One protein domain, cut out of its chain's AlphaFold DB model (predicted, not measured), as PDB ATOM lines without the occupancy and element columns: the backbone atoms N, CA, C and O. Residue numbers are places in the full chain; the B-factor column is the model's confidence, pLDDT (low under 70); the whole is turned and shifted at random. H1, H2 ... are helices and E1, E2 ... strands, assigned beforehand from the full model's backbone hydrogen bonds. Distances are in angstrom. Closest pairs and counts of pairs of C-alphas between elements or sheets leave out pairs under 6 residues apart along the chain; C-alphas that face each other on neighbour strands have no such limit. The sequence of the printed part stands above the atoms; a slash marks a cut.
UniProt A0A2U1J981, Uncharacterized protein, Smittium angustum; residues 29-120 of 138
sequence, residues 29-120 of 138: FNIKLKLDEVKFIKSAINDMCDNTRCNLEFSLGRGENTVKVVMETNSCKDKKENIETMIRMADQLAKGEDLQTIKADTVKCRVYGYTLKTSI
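Overview. This is residues 29 to 120 of the 138 residues of an uncharacterized protein of Smittium angustum (UniProt A0A2U1J981). A twisted sheet of three long antiparallel strands, E1, E2 and E3, has two helices, H1 and H2, side by side over one face, while the other face has no named helix over it. The helices run opposite ways, and a long loop, residues 94 to 109, leads from H2 back along the E3 side of the sheet to the start of E3. The printed part has 92 residues with two named helices and three named strands, in the order H1 E1 E2 H2 E3; the sheet's order is E1 E2 E3, and the class is mixed, helices and strands. It is compact, with a radius of gyration of the C-alphas of 12.6 A, yet elongated, spanning 40 by 26 by 18 A.

Arrangement. Going along from Phe 29, you come first to H1, residues 35 to 48, and then by a tight link to E1, residues 54 to 62. Their closest C-alphas are those of Glu 37 and Leu 60, 7.3 A apart. E2, residues 65 to 74, makes a hairpin with E1; look for N 58 and O 69, 2.8 A apart, within hydrogen-bond range. H2, residues 79 to 93, touches H1 at a shallow tilt of 20 degrees, opposite ways, the closest C-alphas being those of Lys 42 and Ile 87, 5.9 A apart. E3, residues 110 to 119, is antiparallel to E2, with N 116 and O 68 2.9 A apart, within hydrogen-bond range. E2 is the inner strand of this sheet, and E1 and E3 are its edge strands. H1 and H2 are on the same face of the sheet, two layers, helices over one face of a sheet. H1, at a height over the sheet of 9.3 A, lies over E1 and runs along the strands, only just, at 28 degrees to E1 on the local plane. H2, at a height over the sheet of 9.1 A, lies over E2 and E3, slantwise to the strands at 35 degrees to E2 on the local plane. In both helices every O i to N i+4 pair is within hydrogen-bond range.

Along the chain. Find C-alpha 35 at (292.882, 384.899, 319.992); from there H1 runs 20.0 A to C-alpha 48. E1 covers 25.2 A and E2 29.7 A. H2 runs 21.1 A from C-alpha 79 at (295.384, 399.889, 339.280). E3 covers 30.1 A and ends with C-alpha 119 at (271.928, 381.066, 320.886).

Size, cuts and confidence. The two C-alphas farthest apart are those of Glu 64 and Lys 77, 40.2 A. The printed part has no cut. The link from H2 to E3, 16 residues, is long; the others are tight. The mean pLDDT of the printed part is 81.4, and it is under 70 at residue 52, residues 100 to 110 and residue 120.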
ATOM      1  N   PHE A  29     278.820 376.479 329.298       80.00
ATOM      2  CA  PHE A  29     279.746 377.310 330.073       80.00
ATOM      3  C   PHE A  29     281.210 377.022 329.726       80.00
ATOM      4  O   PHE A  29     281.543 375.963 329.196       80.00
ATOM      5  N   ASN A  30     282.095 377.957 330.077       79.25
ATOM      6  CA  ASN A  30     283.553 377.809 329.987       79.25
ATOM      7  C   ASN A  30     284.060 377.568 328.558       79.25
ATOM      8  O   ASN A  30     285.069 376.907 328.309       79.25
ATOM      9  N   ILE A  31     283.370 378.168 327.588       84.31
ATOM     10  CA  ILE A  31     283.834 378.233 326.211       84.31
ATOM     11  C   ILE A  31     285.174 378.960 326.140       84.31
ATOM     12  O   ILE A  31     285.321 380.109 326.565       84.31
ATOM     13  N   LYS A  32     286.121 378.315 325.469       89.94
ATOM     14  CA  LYS A  32     287.411 378.896 325.123       89.94
ATOM     15  C   LYS A  32     287.258 380.158 324.263       89.94
ATOM     16  O   LYS A  32     286.593 380.130 323.217       89.94
ATOM     17  N   LEU A  33     287.925 381.239 324.660       90.00
ATOM     18  CA  LEU A  33     288.043 382.456 323.850       90.00
ATOM     19  C   LEU A  33     288.985 382.258 322.653       90.00
ATOM     20  O   LEU A  33     289.969 381.517 322.723       90.00
ATOM     21  N   LYS A  34     288.690 382.934 321.541       93.12
ATOM     22  CA  LYS A  34     289.571 383.022 320.372       93.12
ATOM     23  C   LYS A  34     290.644 384.088 320.588       93.12
ATOM     24  O   LYS A  34     290.507 384.982 321.416       93.12
ATOM     25  N   LEU A  35     291.730 384.009 319.822       92.81
ATOM     26  CA  LEU A  35     292.882 384.899 319.992       92.81
ATOM     27  C   LEU A  35     292.542 386.387 319.780       92.81
ATOM     28  O   LEU A  35     293.058 387.247 320.487       92.81
ATOM     29  N   ASP A  36     291.707 386.691 318.793       93.75
ATOM     30  CA  ASP A  36     291.205 388.032 318.488       93.75
ATOM     31  C   ASP A  36     290.299 388.576 319.599       93.75
ATOM     32  O   ASP A  36     290.483 389.711 320.038       93.75
ATOM     33  N   GLU A  37     289.404 387.744 320.126       93.38
ATOM     34  CA  GLU A  37     288.550 388.078 321.270       93.38
ATOM     35  C   GLU A  37     289.382 388.390 322.525       93.38
ATOM     36  O   GLU A  37     289.129 389.378 323.211       93.38
ATOM     37  N   VAL A  38     290.427 387.599 322.794       93.38
ATOM     38  CA  VAL A  38     291.352 387.840 323.913       93.38
ATOM     39  C   VAL A  38     292.092 389.165 323.739       93.38
ATOM     40  O   VAL A  38     292.217 389.926 324.696       93.38
ATOM     41  N   LYS A  39     292.573 389.474 322.528       94.50
ATOM     42  CA  LYS A  39     293.233 390.760 322.241       94.50
ATOM     43  C   LYS A  39     292.288 391.939 322.465       94.50
ATOM     44  O   LYS A  39     292.686 392.912 323.098       94.50
ATOM     45  N   PHE A  40     291.051 391.831 321.981       94.12
ATOM     46  CA  PHE A  40     290.015 392.841 322.180       94.12
ATOM     47  C   PHE A  40     289.739 393.077 323.670       94.12
ATOM     48  O   PHE A  40     289.822 394.209 324.143       94.12
ATOM     49  N   ILE A  41     289.512 392.001 324.428       93.62
ATOM     50  CA  ILE A  41     289.269 392.065 325.871       93.62
ATOM     51  C   ILE A  41     290.452 392.709 326.607       93.62
ATOM     52  O   ILE A  41     290.255 393.599 327.430       93.62
ATOM     53  N   LYS A  42     291.691 392.306 326.300       94.12
ATOM     54  CA  LYS A  42     292.895 392.884 326.921       94.12
ATOM     55  C   LYS A  42     293.063 394.370 326.615       94.12
ATOM     56  O   LYS A  42     293.535 395.104 327.480       94.12
ATOM     57  N   SER A  43     292.678 394.823 325.423       93.81
ATOM     58  CA  SER A  43     292.644 396.256 325.114       93.81
ATOM     59  C   SER A  43     291.645 396.971 326.023       93.81
ATOM     60  O   SER A  43     292.021 397.900 326.728       93.81
ATOM     61  N   ALA A  44     290.409 396.466 326.097       91.25
ATOM     62  CA  ALA A  44     289.350 397.059 326.909       91.25
ATOM     63  C   ALA A  44     289.690 397.101 328.411       91.25
ATOM     64  O   ALA A  44     289.381 398.081 329.079       91.25
ATOM     65  N   ILE A  45     290.377 396.084 328.946       91.75
ATOM     66  CA  ILE A  45     290.850 396.073 330.342       91.75
ATOM     67  C   ILE A  45     291.733 397.290 330.647       91.75
ATOM     68  O   ILE A  45     291.559 397.927 331.685       91.75
ATOM     69  N   ASN A  46     292.676 397.617 329.759       86.56
ATOM     70  CA  ASN A  46     293.593 398.739 329.976       86.56
ATOM     71  C   ASN A  46     292.864 400.089 329.977       86.56
ATOM     72  O   ASN A  46     293.234 400.982 330.741       86.56
ATOM     73  N   ASP A  47     291.819 400.208 329.158       86.25
ATOM     74  CA  ASP A  47     291.076 401.453 328.972       86.25
ATOM     75  C   ASP A  47     289.985 401.658 330.036       86.25
ATOM     76  O   ASP A  47     289.715 402.790 330.432       86.25
ATOM     77  N   MET A  48     289.362 400.573 330.511       86.62
ATOM     78  CA  MET A  48     288.139 400.630 331.325       86.62
ATOM     79  C   MET A  48     288.340 400.302 332.810       86.62
ATOM     80  O   MET A  48     287.483 400.653 333.620       86.62
ATOM     81  N   CYS A  49     289.422 399.620 333.201       84.81
ATOM     82  CA  CYS A  49     289.633 399.266 334.607       84.81
ATOM     83  C   CYS A  49     290.203 400.431 335.439       84.81
ATOM     84  O   CYS A  49     291.183 401.086 335.065       84.81
ATOM     85  N   ASP A  50     289.628 400.619 336.629       78.00
ATOM     86  CA  ASP A  50     290.023 401.628 337.619       78.00
ATOM     87  C   ASP A  50     290.929 401.057 338.726       78.00
ATOM     88  O   ASP A  50     291.387 399.918 338.667       78.00
ATOM     89  N   ASN A  51     291.245 401.862 339.747       74.50
ATOM     90  CA  ASN A  51     292.299 401.538 340.712       74.50
ATOM     91  C   ASN A  51     292.034 400.304 341.591       74.50
ATOM     92  O   ASN A  51     292.969 399.568 341.862       74.50
ATOM     93  N   THR A  52     290.817 400.070 342.084       69.00
ATOM     94  CA  THR A  52     290.592 399.057 343.146       69.00
ATOM     95  C   THR A  52     289.569 397.980 342.794       69.00
ATOM     96  O   THR A  52     289.418 397.001 343.530       69.00
ATOM     97  N   ARG A  53     288.867 398.152 341.671       77.12
ATOM     98  CA  ARG A  53     287.832 397.247 341.166       77.12
ATOM     99  C   ARG A  53     287.746 397.344 339.650       77.12
ATOM    100  O   ARG A  53     287.967 398.417 339.089       77.12
ATOM    101  N   CYS A  54     287.408 396.245 338.999       87.00
ATOM    102  CA  CYS A  54     287.014 396.234 337.599       87.00
ATOM    103  C   CYS A  54     285.834 395.286 337.425       87.00
ATOM    104  O   CYS A  54     285.810 394.222 338.030       87.00
ATOM    105  N   ASN A  55     284.849 395.682 336.628       89.75
ATOM    106  CA  ASN A  55     283.722 394.831 336.270       89.75
ATOM    107  C   ASN A  55     283.435 395.052 334.789       89.75
ATOM    108  O   ASN A  55     283.065 396.159 334.397       89.75
ATOM    109  N   LEU A  56     283.676 394.024 333.981       90.19
ATOM    110  CA  LEU A  56     283.523 394.070 332.536       90.19
ATOM    111  C   LEU A  56     282.664 392.897 332.070       90.19
ATOM    112  O   LEU A  56     282.946 391.737 332.379       90.19
ATOM    113  N   GLU A  57     281.655 393.217 331.265       91.25
ATOM    114  CA  GLU A  57     280.852 392.251 330.522       91.25
ATOM    115  C   GLU A  57     281.062 392.475 329.022       91.25
ATOM    116  O   GLU A  57     280.938 393.595 328.521       91.25
ATOM    117  N   PHE A  58     281.356 391.402 328.294       90.12
ATOM    118  CA  PHE A  58     281.495 391.413 326.842       90.12
ATOM    119  C   PHE A  58     280.514 390.433 326.209       90.12
ATOM    120  O   PHE A  58     280.348 389.314 326.685       90.12
ATOM    121  N   SER A  59     279.907 390.833 325.094       90.19
ATOM    122  CA  SER A  59     279.112 389.952 324.234       90.19
ATOM    123  C   SER A  59     279.834 389.774 322.901       90.19
ATOM    124  O   SER A  59     279.916 390.706 322.105       90.19
ATOM    125  N   LEU A  60     280.390 388.584 322.672       89.88
ATOM    126  CA  LEU A  60     281.217 388.263 321.508       89.88
ATOM    127  C   LEU A  60     280.418 387.427 320.504       89.88
ATOM    128  O   LEU A  60     280.077 386.271 320.767       89.88
ATOM    129  N   GLY A  61     280.111 388.009 319.346       85.19
ATOM    130  CA  GLY A  61     279.349 387.338 318.293       85.19
ATOM    131  C   GLY A  61     280.133 386.201 317.625       85.19
ATOM    132  O   GLY A  61     281.254 386.387 317.156       85.19
ATOM    133  N   ARG A  62     279.520 385.017 317.530       85.12
ATOM    134  CA  ARG A  62     280.040 383.819 316.852       85.12
ATOM    135  C   ARG A  62     278.966 383.196 315.951       85.12
ATOM    136  O   ARG A  62     278.445 382.117 316.238       85.12
ATOM    137  N   GLY A  63     278.654 383.869 314.844       81.81
ATOM    138  CA  GLY A  63     277.600 383.431 313.921       81.81
ATOM    139  C   GLY A  63     276.230 383.515 314.590       81.81
ATOM    140  O   GLY A  63     275.857 384.586 315.046       81.81
ATOM    141  N   GLU A  64     275.516 382.391 314.690       77.31
ATOM    142  CA  GLU A  64     274.211 382.286 315.374       77.31
ATOM    143  C   GLU A  64     274.313 382.199 316.906       77.31
ATOM    144  O   GLU A  64     273.299 382.083 317.591       77.31
ATOM    145  N   ASN A  65     275.525 382.236 317.460       80.31
ATOM    146  CA  ASN A  65     275.758 382.188 318.899       80.31
ATOM    147  C   ASN A  65     276.434 383.467 319.380       80.31
ATOM    148  O   ASN A  65     277.174 384.112 318.642       80.31
ATOM    149  N   THR A  66     276.239 383.793 320.650       84.62
ATOM    150  CA  THR A  66     276.986 384.827 321.364       84.62
ATOM    151  C   THR A  66     277.695 384.191 322.548       84.62
ATOM    152  O   THR A  66     277.098 383.410 323.292       84.62
ATOM    153  N   VAL A  67     278.969 384.535 322.721       87.12
ATOM    154  CA  VAL A  67     279.743 384.200 323.914       87.12
ATOM    155  C   VAL A  67     279.723 385.405 324.834       87.12
ATOM    156  O   VAL A  67     280.321 386.435 324.527       87.12
ATOM    157  N   LYS A  68     279.018 385.279 325.954       88.56
ATOM    158  CA  LYS A  68     279.104 386.252 327.034       88.56
ATOM    159  C   LYS A  68     280.355 385.979 327.849       88.56
ATOM    160  O   LYS A  68     280.633 384.824 328.160       88.56
ATOM    161  N   VAL A  69     281.088 387.029 328.184       87.75
ATOM    162  CA  VAL A  69     282.272 386.985 329.041       87.75
ATOM    163  C   VAL A  69     282.026 387.946 330.184       87.75
ATOM    164  O   VAL A  69     281.833 389.133 329.939       87.75
ATOM    165  N   VAL A  70     282.028 387.442 331.410       86.62
ATOM    166  CA  VAL A  70     281.882 388.262 332.615       86.62
ATOM    167  C   VAL A  70     283.184 388.167 333.384       86.62
ATOM    168  O   VAL A  70     283.680 387.062 333.595       86.62
ATOM    169  N   MET A  71     283.754 389.308 333.760       88.19
ATOM    170  CA  MET A  71     284.993 389.386 334.526       88.19
ATOM    171  C   MET A  71     284.890 390.476 335.584       88.19
ATOM    172  O   MET A  71     284.691 391.648 335.260       88.19
ATOM    173  N   GLU A  72     285.086 390.095 336.839       87.38
ATOM    174  CA  GLU A  72     285.101 391.011 337.968       87.38
ATOM    175  C   GLU A  72     286.345 390.806 338.830       87.38
ATOM    176  O   GLU A  72     286.733 389.679 339.155       87.38
ATOM    177  N   THR A  73     286.914 391.925 339.263       84.75
ATOM    178  CA  THR A  73     287.881 392.015 340.349       84.75
ATOM    179  C   THR A  73     287.373 392.924 341.459       84.75
ATOM    180  O   THR A  73     286.796 393.992 341.230       84.75
ATOM    181  N   ASN A  74     287.658 392.535 342.697       80.31
ATOM    182  CA  ASN A  74     287.346 393.330 343.877       80.31
ATOM    183  C   ASN A  74     288.509 393.293 344.873       80.31
ATOM    184  O   ASN A  74     289.202 392.285 344.991       80.31
ATOM    185  N   SER A  75     288.677 394.363 345.654       79.69
ATOM    186  CA  SER A  75     289.681 394.474 346.724       79.69
ATOM    187  C   SER A  75     291.133 394.436 346.222       79.69
ATOM    188  O   SER A  75     292.025 394.009 346.950       79.69
ATOM    189  N   CYS A  76     291.380 394.907 344.996       81.06
ATOM    190  CA  CYS A  76     292.737 395.067 344.479       81.06
ATOM    191  C   CYS A  76     293.447 396.252 345.142       81.06
ATOM    192  O   CYS A  76     292.826 397.275 345.438       81.06
ATOM    193  N   LYS A  77     294.758 396.111 345.370       81.62
ATOM    194  CA  LYS A  77     295.575 397.124 346.052       81.62
ATOM    195  C   LYS A  77     295.709 398.417 345.244       81.62
ATOM    196  O   LYS A  77     295.642 399.502 345.816       81.62
ATOM    197  N   ASP A  78     295.941 398.292 343.941       85.12
ATOM    198  CA  ASP A  78     296.159 399.402 343.020       85.12
ATOM    199  C   ASP A  78     295.787 399.026 341.573       85.12
ATOM    200  O   ASP A  78     295.493 397.869 341.258       85.12
ATOM    201  N   LYS A  79     295.792 400.033 340.686       86.12
ATOM    202  CA  LYS A  79     295.384 399.889 339.280       86.12
ATOM    203  C   LYS A  79     296.210 398.852 338.534       86.12
ATOM    204  O   LYS A  79     295.676 398.143 337.686       86.12
ATOM    205  N   LYS A  80     297.507 398.781 338.831       88.31
ATOM    206  CA  LYS A  80     298.421 397.864 338.158       88.31
ATOM    207  C   LYS A  80     298.067 396.427 338.527       88.31
ATOM    208  O   LYS A  80     297.864 395.616 337.630       88.31
ATOM    209  N   GLU A  81     297.907 396.149 339.820       85.31
ATOM    210  CA  GLU A  81     297.481 394.837 340.320       85.31
ATOM    211  C   GLU A  81     296.112 394.435 339.746       85.31
ATOM    212  O   GLU A  81     295.910 393.286 339.347       85.31
ATOM    213  N   ASN A  82     295.187 395.393 339.625       86.44
ATOM    214  CA  ASN A  82     293.876 395.167 339.026       86.44
ATOM    215  C   ASN A  82     293.957 394.772 337.537       86.44
ATOM    216  O   ASN A  82     293.406 393.750 337.127       86.44
ATOM    217  N   ILE A  83     294.687 395.549 336.731       89.50
ATOM    218  CA  ILE A  83     294.869 395.289 335.295       89.50
ATOM    219  C   ILE A  83     295.578 393.952 335.063       89.50
ATOM    220  O   ILE A  83     295.115 393.149 334.254       89.50
ATOM    221  N   GLU A  84     296.671 393.678 335.781       89.12
ATOM    222  CA  GLU A  84     297.413 392.415 335.662       89.12
ATOM    223  C   GLU A  84     296.523 391.208 335.989       89.12
ATOM    224  O   GLU A  84     296.560 390.195 335.283       89.12
ATOM    225  N   THR A  85     295.663 391.339 337.004       87.31
ATOM    226  CA  THR A  85     294.694 390.302 337.380       87.31
ATOM    227  C   THR A  85     293.671 390.063 336.272       87.31
ATOM    228  O   THR A  85     293.497 388.924 335.841       87.31
ATOM    229  N   MET A  86     293.047 391.122 335.752       89.19
ATOM    230  CA  MET A  86     292.062 391.021 334.668       89.19
ATOM    231  C   MET A  86     292.672 390.442 333.380       89.19
ATOM    232  O   MET A  86     292.048 389.626 332.701       89.19
ATOM    233  N   ILE A  87     293.919 390.799 333.049       91.62
ATOM    234  CA  ILE A  87     294.639 390.229 331.897       91.62
ATOM    235  C   ILE A  87     294.872 388.729 332.094       91.62
ATOM    236  O   ILE A  87     294.654 387.948 331.165       91.62
ATOM    237  N   ARG A  88     295.284 388.315 333.298       88.31
ATOM    238  CA  ARG A  88     295.480 386.900 333.629       88.31
ATOM    239  C   ARG A  88     294.174 386.114 333.533       88.31
ATOM    240  O   ARG A  88     294.191 385.006 333.006       88.31
ATOM    241  N   MET A  89     293.051 386.689 333.968       87.75
ATOM    242  CA  MET A  89     291.731 386.075 333.793       87.75
ATOM    243  C   MET A  89     291.415 385.848 332.319       87.75
ATOM    244  O   MET A  89     291.038 384.741 331.943       87.75
ATOM    245  N   ALA A  90     291.625 386.857 331.469       90.69
ATOM    246  CA  ALA A  90     291.405 386.721 330.032       90.69
ATOM    247  C   ALA A  90     292.246 385.577 329.430       90.69
ATOM    248  O   ALA A  90     291.748 384.825 328.593       90.69
ATOM    249  N   ASP A  91     293.487 385.388 329.894       91.06
ATOM    250  CA  ASP A  91     294.347 384.271 329.477       91.06
ATOM    251  C   ASP A  91     293.869 382.899 329.975       91.06
ATOM    252  O   ASP A  91     294.056 381.897 329.282       91.06
ATOM    253  N   GLN A  92     293.252 382.824 331.153       87.44
ATOM    254  CA  GLN A  92     292.668 381.582 331.671       87.44
ATOM    255  C   GLN A  92     291.361 381.225 330.948       87.44
ATOM    256  O   GLN A  92     291.180 380.087 330.516       87.44
ATOM    257  N   LEU A  93     290.501 382.208 330.681       87.31
ATOM    258  CA  LEU A  93     289.306 382.020 329.850       87.31
ATOM    259  C   LEU A  93     289.681 381.630 328.405       87.31
ATOM    260  O   LEU A  93     289.002 380.826 327.764       87.31
ATOM    261  N   ALA A  94     290.824 382.106 327.897       90.19
ATOM    262  CA  ALA A  94     291.399 381.659 326.625       90.19
ATOM    263  C   ALA A  94     291.849 380.191 326.622       90.19
ATOM    264  O   ALA A  94     292.115 379.637 325.555       90.19
ATOM    265  N   LYS A  95     291.939 379.546 327.788       87.75
ATOM    266  CA  LYS A  95     292.198 378.108 327.939       87.75
ATOM    267  C   LYS A  95     290.922 377.302 328.201       87.75
ATOM    268  O   LYS A  95     290.995 376.079 328.171       87.75
ATOM    269  N   GLY A  96     289.772 377.963 328.371       82.62
ATOM    270  CA  GLY A  96     288.506 377.329 328.756       82.62
ATOM    271  C   GLY A  96     288.426 377.003 330.250       82.62
ATOM    272  O   GLY A  96     287.699 376.096 330.638       82.62
ATOM    273  N   GLU A  97     289.214 377.688 331.085       80.06
ATOM    274  CA  GLU A  97     289.168 377.518 332.538       80.06
ATOM    275  C   GLU A  97     287.958 378.254 333.129       80.06
ATOM    276  O   GLU A  97     287.666 379.384 332.739       80.06
ATOM    277  N   ASP A  98     287.288 377.627 334.096       72.38
ATOM    278  CA  ASP A  98     286.268 378.274 334.922       72.38
ATOM    279  C   ASP A  98     286.931 378.990 336.102       72.38
ATOM    280  O   ASP A  98     287.700 378.380 336.852       72.38
ATOM    281  N   LEU A  99     286.624 380.274 336.293       70.06
ATOM    282  CA  LEU A  99     287.148 381.071 337.401       70.06
ATOM    283  C   LEU A  99     286.075 381.382 338.450       70.06
ATOM    284  O   LEU A  99     286.325 382.211 339.325       70.06
ATOM    285  N   GLN A 100     284.912 380.715 338.410       58.34
ATOM    286  CA  GLN A 100     283.783 380.922 339.331       58.34
ATOM    287  C   GLN A 100     284.146 380.818 340.823       58.34
ATOM    288  O   GLN A 100     283.394 381.304 341.667       58.34
ATOM    289  N   THR A 101     285.308 380.256 341.172       49.12
ATOM    290  CA  THR A 101     285.708 380.050 342.574       49.12
ATOM    291  C   THR A 101     287.215 380.113 342.829       49.12
ATOM    292  O   THR A 101     287.706 379.503 343.779       49.12
ATOM    293  N   ILE A 102     287.984 380.867 342.042       42.97
ATOM    294  CA  ILE A 102     289.400 381.071 342.375       42.97
ATOM    295  C   ILE A 102     289.518 382.323 343.251       42.97
ATOM    296  O   ILE A 102     289.623 383.446 342.762       42.97
ATOM    297  N   LYS A 103     289.568 382.129 344.581       45.34
ATOM    298  CA  LYS A 103     290.376 383.028 345.417       45.34
ATOM    299  C   LYS A 103     291.778 382.920 344.840       45.34
ATOM    300  O   LYS A 103     292.449 381.913 345.044       45.34
ATOM    301  N   ALA A 104     292.173 383.879 344.012       46.91
ATOM    302  CA  ALA A 104     293.516 383.901 343.481       46.91
ATOM    303  C   ALA A 104     294.441 384.170 344.671       46.91
ATOM    304  O   ALA A 104     294.764 385.311 344.946       46.91
ATOM    305  N   ASP A 105     294.896 383.126 345.372       43.78
ATOM    306  CA  ASP A 105     295.804 383.214 346.533       43.78
ATOM    307  C   ASP A 105     297.138 383.918 346.207       43.78
ATOM    308  O   ASP A 105     297.977 384.143 347.074       43.78
ATOM    309  N   THR A 106     297.344 384.286 344.941       46.84
ATOM    310  CA  THR A 106     298.528 384.989 344.449       46.84
ATOM    311  C   THR A 106     298.374 386.511 344.417       46.84
ATOM    312  O   THR A 106     299.386 387.199 344.315       46.84
ATOM    313  N   VAL A 107     297.155 387.052 344.532       53.72
ATOM    314  CA  VAL A 107     296.871 388.491 344.428       53.72
ATOM    315  C   VAL A 107     295.749 388.818 345.415       53.72
ATOM    316  O   VAL A 107     294.780 388.076 345.495       53.72
ATOM    317  N   LYS A 108     295.811 389.906 346.192       61.44
ATOM    318  CA  LYS A 108     294.778 390.186 347.222       61.44
ATOM    319  C   LYS A 108     293.385 390.496 346.630       61.44
ATOM    320  O   LYS A 108     292.448 390.772 347.378       61.44
ATOM    321  N   CYS A 109     293.249 390.432 345.306       68.06
ATOM    322  CA  CYS A 109     292.021 390.582 344.548       68.06
ATOM    323  C   CYS A 109     291.129 389.330 344.632       68.06
ATOM    324  O   CYS A 109     291.557 388.210 344.352       68.06
ATOM    325  N   ARG A 110     289.841 389.525 344.925       69.62
ATOM    326  CA  ARG A 110     288.806 388.531 344.605       69.62
ATOM    327  C   ARG A 110     288.506 388.589 343.116       69.62
ATOM    328  O   ARG A 110     288.435 389.685 342.570       69.62
ATOM    329  N   VAL A 111     288.332 387.422 342.506       71.88
ATOM    330  CA  VAL A 111     288.226 387.259 341.058       71.88
ATOM    331  C   VAL A 111     287.024 386.391 340.718       71.88
ATOM    332  O   VAL A 111     286.842 385.336 341.324       71.88
ATOM    333  N   TYR A 112     286.245 386.823 339.729       76.75
ATOM    334  CA  TYR A 112     285.145 386.053 339.155       76.75
ATOM    335  C   TYR A 112     285.207 386.152 337.641       76.75
ATOM    336  O   TYR A 112     285.239 387.253 337.097       76.75
ATOM    337  N   GLY A 113     285.235 385.013 336.955       76.06
ATOM    338  CA  GLY A 113     285.318 384.987 335.502       76.06
ATOM    339  C   GLY A 113     284.686 383.739 334.912       76.06
ATOM    340  O   GLY A 113     285.004 382.634 335.340       76.06
ATOM    341  N   TYR A 114     283.813 383.906 333.926       81.00
ATOM    342  CA  TYR A 114     283.253 382.786 333.175       81.00
ATOM    343  C   TYR A 114     282.852 383.216 331.769       81.00
ATOM    344  O   TYR A 114     282.626 384.399 331.484       81.00
ATOM    345  N   THR A 115     282.744 382.227 330.889       83.56
ATOM    346  CA  THR A 115     282.155 382.390 329.563       83.56
ATOM    347  C   THR A 115     280.885 381.564 329.443       83.56
ATOM    348  O   THR A 115     280.767 380.494 330.039       83.56
ATOM    349  N   LEU A 116     279.926 382.066 328.672       85.50
ATOM    350  CA  LEU A 116     278.636 381.421 328.472       85.50
ATOM    351  C   LEU A 116     278.205 381.509 327.013       85.50
ATOM    352  O   LEU A 116     278.228 382.590 326.421       85.50
ATOM    353  N   LYS A 117     277.750 380.389 326.453       84.00
ATOM    354  CA  LYS A 117     277.182 380.324 325.109       84.00
ATOM    355  C   LYS A 117     275.700 380.568 325.193       84.00
ATOM    356  O   LYS A 117     274.993 379.929 325.964       84.00
ATOM    357  N   THR A 118     275.233 381.448 324.331       79.38
ATOM    358  CA  THR A 118     273.810 381.686 324.140       79.38
ATOM    359  C   THR A 118     273.511 381.651 322.652       79.38
ATOM    360  O   THR A 118     274.285 382.181 321.852       79.38
ATOM    361  N   SER A 119     272.418 381.005 322.262       71.12
ATOM    362  CA  SER A 119     271.928 381.066 320.886       71.12
ATOM    363  C   SER A 119     271.234 382.408 320.655       71.12
ATOM    364  O   SER A 119     270.482 382.883 321.503       71.12
ATOM    365  N   ILE A 120     271.449 383.011 319.486       59.53
ATOM    366  CA  ILE A 120     270.829 384.286 319.081       59.53
ATOM    367  C   ILE A 120     269.324 384.109 318.795       59.53
ATOM    368  O   ILE A 120     268.595 385.087 318.662       59.53
TER     369      ILE A 120